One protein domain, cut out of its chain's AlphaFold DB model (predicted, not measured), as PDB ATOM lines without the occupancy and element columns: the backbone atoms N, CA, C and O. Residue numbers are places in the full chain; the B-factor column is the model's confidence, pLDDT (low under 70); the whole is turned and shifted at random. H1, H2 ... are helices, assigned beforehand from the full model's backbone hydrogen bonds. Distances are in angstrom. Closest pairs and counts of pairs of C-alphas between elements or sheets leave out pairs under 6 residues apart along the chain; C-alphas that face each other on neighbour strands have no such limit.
ATOM      1  N   ARG A  12     217.016 122.926 222.915       94.81
ATOM      2  CA  ARG A  12     216.918 121.750 222.049       94.81
ATOM      3  C   ARG A  12     217.968 121.793 220.941       94.81
ATOM      4  O   ARG A  12     218.682 120.812 220.749       94.81
ATOM      5  N   ASP A  13     218.095 122.936 220.272       94.88
ATOM      6  CA  ASP A  13     219.080 123.145 219.206       94.88
ATOM      7  C   ASP A  13     220.510 123.033 219.749       94.88
ATOM      8  O   ASP A  13     221.373 122.441 219.104       94.88
ATOM      9  N   TYR A  14     220.750 123.524 220.971       94.50
ATOM     10  CA  TYR A  14     222.034 123.363 221.653       94.50
ATOM     11  C   TYR A  14     222.386 121.884 221.878       94.50
ATOM     12  O   TYR A  14     223.476 121.449 221.504       94.50
ATOM     13  N   PHE A  15     221.474 121.085 222.443       95.38
ATOM     14  CA  PHE A  15     221.724 119.654 222.653       95.38
ATOM     15  C   PHE A  15     221.893 118.889 221.339       95.38
ATOM     16  O   PHE A  15     222.811 118.076 221.228       95.38
ATOM     17  N   ALA A  16     221.071 119.181 220.330       96.56
ATOM     18  CA  ALA A  16     221.195 118.557 219.016       96.56
ATOM     19  C   ALA A  16     222.563 118.865 218.382       96.56
ATOM     20  O   ALA A  16     223.245 117.954 217.908       96.56
ATOM     21  N   ALA A  17     223.016 120.122 218.448       94.62
ATOM     22  CA  ALA A  17     224.323 120.529 217.941       94.62
ATOM     23  C   ALA A  17     225.480 119.832 218.676       94.62
ATOM     24  O   ALA A  17     226.427 119.383 218.030       94.62
ATOM     25  N   GLN A  18     225.401 119.687 220.004       94.94
ATOM     26  CA  GLN A  18     226.410 118.962 220.786       94.94
ATOM     27  C   GLN A  18     226.492 117.481 220.383       94.94
ATOM     28  O   GLN A  18     227.588 116.953 220.188       94.94
ATOM     29  N   CYS A  19     225.348 116.815 220.196       93.06
ATOM     30  CA  CYS A  19     225.313 115.430 219.723       93.06
ATOM     31  C   CYS A  19     225.908 115.281 218.317       93.06
ATOM     32  O   CYS A  19     226.707 114.372 218.094       93.06
ATOM     33  N   MET A  20     225.564 116.184 217.394       92.75
ATOM     34  CA  MET A  20     226.097 116.190 216.029       92.75
ATOM     35  C   MET A  20     227.618 116.366 216.013       92.75
ATOM     36  O   MET A  20     228.319 115.608 215.347       92.75
ATOM     37  N   GLN A  21     228.135 117.332 216.778       91.25
ATOM     38  CA  GLN A  21     229.574 117.585 216.876       91.25
ATOM     39  C   GLN A  21     230.327 116.368 217.415       91.25
ATOM     40  O   GLN A  21     231.332 115.964 216.834       91.25
ATOM     41  N   GLY A  22     229.824 115.758 218.493       88.81
ATOM     42  CA  GLY A  22     230.412 114.542 219.050       88.81
ATOM     43  C   GLY A  22     230.377 113.372 218.064       88.81
ATOM     44  O   GLY A  22     231.369 112.660 217.933       88.81
ATOM     45  N   HIS A  23     229.269 113.207 217.336       87.19
ATOM     46  CA  HIS A  23     229.125 112.160 216.328       87.19
ATOM     47  C   HIS A  23     230.133 112.331 215.188       87.19
ATOM     48  O   HIS A  23     230.886 111.405 214.915       87.19
ATOM     49  N   TRP A  24     230.223 113.520 214.586       83.75
ATOM     50  CA  TRP A  24     231.158 113.780 213.484       83.75
ATOM     51  C   TRP A  24     232.626 113.730 213.904       83.75
ATOM     52  O   TRP A  24     233.472 113.356 213.100       83.75
ATOM     53  N   ALA A  25     232.946 114.088 215.151       85.31
ATOM     54  CA  ALA A  25     234.307 113.971 215.672       85.31
ATOM     55  C   ALA A  25     234.707 112.515 215.976       85.31
ATOM     56  O   ALA A  25     235.887 112.175 215.903       85.31
ATOM     57  N   ALA A  26     233.741 111.671 216.355       82.31
ATOM     58  CA  ALA A  26     233.960 110.254 216.644       82.31
ATOM     59  C   ALA A  26     233.933 109.374 215.391       82.31
ATOM     60  O   ALA A  26     234.453 108.255 215.429       82.31
ATOM     61  N   ASP A  27     233.328 109.868 214.311       69.25
ATOM     62  CA  ASP A  27     233.243 109.174 213.038       69.25
ATOM     63  C   ASP A  27     234.663 108.993 212.480       69.25
ATOM     64  O   ASP A  27     235.310 109.922 211.985       69.25
ATOM     65  N   ARG A  28     235.207 107.782 212.655       59.34
ATOM     66  CA  ARG A  28     236.496 107.384 212.088       59.34
ATOM     67  C   ARG A  28     236.251 107.102 210.629       59.34
ATOM     68  O   ARG A  28     236.017 105.971 210.230       59.34
ATOM     69  N   PHE A  29     236.216 108.169 209.861       55.59
ATOM     70  CA  PHE A  29     235.894 108.057 208.469       55.59
ATOM     71  C   PHE A  29     236.986 107.311 207.706       55.59
ATOM     72  O   PHE A  29     238.049 107.854 207.397       55.59
ATOM     73  N   GLU A  39     224.222 112.359 200.505       78.94
ATOM     74  CA  GLU A  39     222.922 112.685 199.929       78.94
ATOM     75  C   GLU A  39     222.065 113.395 200.987       78.94
ATOM     76  O   GLU A  39     222.192 113.108 202.185       78.94
ATOM     77  N   ASP A  40     221.195 114.309 200.553       83.38
ATOM     78  CA  ASP A  40     220.346 115.098 201.454       83.38
ATOM     79  C   ASP A  40     219.567 114.202 202.432       83.38
ATOM     80  O   ASP A  40     219.490 114.505 203.620       83.38
ATOM     81  N   GLU A  41     219.118 113.022 201.986       83.44
ATOM     82  CA  GLU A  41     218.424 112.035 202.825       83.44
ATOM     83  C   GLU A  41     219.269 111.571 204.028       83.44
ATOM     84  O   GLU A  41     218.761 111.401 205.141       83.44
ATOM     85  N   CYS A  42     220.581 111.399 203.847       82.00
ATOM     86  CA  CYS A  42     221.477 111.025 204.939       82.00
ATOM     87  C   CYS A  42     221.631 112.171 205.948       82.00
ATOM     88  O   CYS A  42     221.630 111.926 207.155       82.00
ATOM     89  N   LEU A  43     221.729 113.414 205.470       85.50
ATOM     90  CA  LEU A  43     221.807 114.598 206.331       85.50
ATOM     91  C   LEU A  43     220.504 114.811 207.111       85.50
ATOM     92  O   LEU A  43     220.546 115.081 208.312       85.50
ATOM     93  N   GLU A  44     219.356 114.629 206.460       90.19
ATOM     94  CA  GLU A  44     218.034 114.702 207.086       90.19
ATOM     95  C   GLU A  44     217.858 113.633 208.168       90.19
ATOM     96  O   GLU A  44     217.409 113.932 209.281       90.19
ATOM     97  N   ARG A  45     218.269 112.392 207.880       88.19
ATOM     98  CA  ARG A  45     218.225 111.288 208.845       88.19
ATOM     99  C   ARG A  45     219.096 111.575 210.065       88.19
ATOM    100  O   ARG A  45     218.641 111.383 211.194       88.19
ATOM    101  N   ASP A  46     220.326 112.034 209.853       88.25
ATOM    102  CA  ASP A  46     221.260 112.333 210.940       88.25
ATOM    103  C   ASP A  46     220.730 113.497 211.798       88.25
ATOM    104  O   ASP A  46     220.667 113.389 213.027       88.25
ATOM    105  N   ALA A  47     220.223 114.565 211.169       92.75
ATOM    106  CA  ALA A  47     219.584 115.679 211.869       92.75
ATOM    107  C   ALA A  47     218.403 115.211 212.738       92.75
ATOM    108  O   ALA A  47     218.313 115.566 213.918       92.75
ATOM    109  N   ALA A  48     217.525 114.360 212.195       95.12
ATOM    110  CA  ALA A  48     216.399 113.802 212.937       95.12
ATOM    111  C   ALA A  48     216.852 112.986 214.162       95.12
ATOM    112  O   ALA A  48     216.224 113.059 215.224       95.12
ATOM    113  N   ILE A  49     217.951 112.233 214.053       95.00
ATOM    114  CA  ILE A  49     218.529 111.480 215.175       95.00
ATOM    115  C   ILE A  49     219.001 112.430 216.285       95.00
ATOM    116  O   ILE A  49     218.674 112.204 217.455       95.00
ATOM    117  N   PHE A  50     219.714 113.507 215.949       96.12
ATOM    118  CA  PHE A  50     220.229 114.443 216.955       96.12
ATOM    119  C   PHE A  50     219.118 115.201 217.676       96.12
ATOM    120  O   PHE A  50     219.167 115.345 218.899       96.12
ATOM    121  N   TYR A  51     218.070 115.608 216.961       97.19
ATOM    122  CA  TYR A  51     216.910 116.235 217.590       97.19
ATOM    123  C   TYR A  51     216.141 115.276 218.504       97.19
ATOM    124  O   TYR A  51     215.734 115.674 219.592       97.19
ATOM    125  N   ARG A  52     216.011 113.995 218.137       97.56
ATOM    126  CA  ARG A  52     215.419 112.980 219.028       97.56
ATOM    127  C   ARG A  52     216.242 112.772 220.297       97.56
ATOM    128  O   ARG A  52     215.670 112.553 221.363       97.56
ATOM    129  N   MET A  53     217.569 112.843 220.195       97.50
ATOM    130  CA  MET A  53     218.443 112.783 221.365       97.50
ATOM    131  C   MET A  53     218.277 114.025 222.249       97.50
ATOM    132  O   MET A  53     218.137 113.891 223.463       97.50
ATOM    133  N   ALA A  54     218.207 115.218 221.656       97.56
ATOM    134  CA  ALA A  54     217.921 116.451 222.385       97.56
ATOM    135  C   ALA A  54     216.581 116.379 223.137       97.56
ATOM    136  O   ALA A  54     216.514 116.730 224.315       97.56
ATOM    137  N   ASP A  55     215.537 115.849 222.496       97.56
ATOM    138  CA  ASP A  55     214.223 115.648 223.113       97.56
ATOM    139  C   ASP A  55     214.297 114.659 224.294       97.56
ATOM    140  O   ASP A  55     213.693 114.887 225.347       97.56
ATOM    141  N   ALA A  56     215.094 113.591 224.170       98.06
ATOM    142  CA  ALA A  56     215.336 112.646 225.260       98.06
ATOM    143  C   ALA A  56     216.095 113.286 226.438       98.06
ATOM    144  O   ALA A  56     215.744 113.044 227.594       98.06
ATOM    145  N   MET A  57     217.095 114.131 226.166       97.31
ATOM    146  CA  MET A  57     217.848 114.868 227.189       97.31
ATOM    147  C   MET A  57     216.968 115.873 227.933       97.31
ATOM    148  O   MET A  57     217.038 115.968 229.159       97.31
ATOM    149  N   LEU A  58     216.108 116.593 227.208       96.56
ATOM    150  CA  LEU A  58     215.139 117.509 227.807       96.56
ATOM    151  C   LEU A  58     214.162 116.760 228.714       96.56
ATOM    152  O   LEU A  58     213.963 117.172 229.850       96.56
ATOM    153  N   LYS A  59     213.627 115.620 228.260       96.69
ATOM    154  CA  LYS A  59     212.749 114.774 229.080       96.69
ATOM    155  C   LYS A  59     213.451 114.222 230.325       96.69
ATOM    156  O   LYS A  59     212.836 114.121 231.379       96.69
ATOM    157  N   ALA A  60     214.725 113.850 230.218       97.12
ATOM    158  CA  ALA A  60     215.502 113.352 231.353       97.12
ATOM    159  C   ALA A  60     215.784 114.435 232.408       97.12
ATOM    160  O   ALA A  60     216.051 114.111 233.564       97.12
ATOM    161  N   ARG A  61     215.727 115.714 232.020       90.69
ATOM    162  CA  ARG A  61     215.973 116.856 232.906       90.69
ATOM    163  C   ARG A  61     214.801 117.158 233.853       90.69
ATOM    164  O   ARG A  61     215.054 117.742 234.906       90.69
ATOM    165  N   GLY A  62     213.578 116.747 233.507       79.12
ATOM    166  CA  GLY A  62     212.350 117.032 234.261       79.12
ATOM    167  C   GLY A  62     211.412 117.936 233.487       79.12
ATOM    168  O   GLY A  62     211.566 119.170 233.615       79.12
TER     169      GLY A  62
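What this domain is: This is residues 12 to 29 and 39 to 62 of the 62 residues of an uncharacterized protein of Proteus hauseri (UniProt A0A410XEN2). Two helices pack together at a steep angle: the first turns of H1, around Ala 16, cross the middle of H2 around Phe 50, and from there the two spread like an open V toward the cut, where residues 24 to 29 and 39 to 45 stick out. The printed part has 42 residues with two named helices, H1 then H2, and no named strand: all helix. It is only just loose, close to compact, with a radius of gyration of the C-alphas of 11.0 A, and spans 35 by 21 by 12 A.

Where its parts are: Find C-alpha 12 at (216.918, 121.750, 222.049); from there H1, residues 12 to 26, runs 21.3 A. H2, residues 40 to 61, runs 31.8 A to C-alpha 61 at (215.973, 116.856, 232.906).

How they stand to each other: Look at Ala 16 and Phe 50: H1 and H2 touch, and these closest C-alphas are 4.7 A apart. They run opposite ways at a steep tilt of 60 degrees. In both helices every O i to N i+4 pair is within hydrogen-bond range.

The domain as a whole: The C-alphas farthest apart, of Glu 39 and Gly 62, are 36.2 A apart. Residues 30 to 38 are not printed; C-alphas 29 and 39 stand 16.2 A apart across this cut, in the link from H1 to H2. Confidence is low, with pLDDT under 70, at residues 27 to 29.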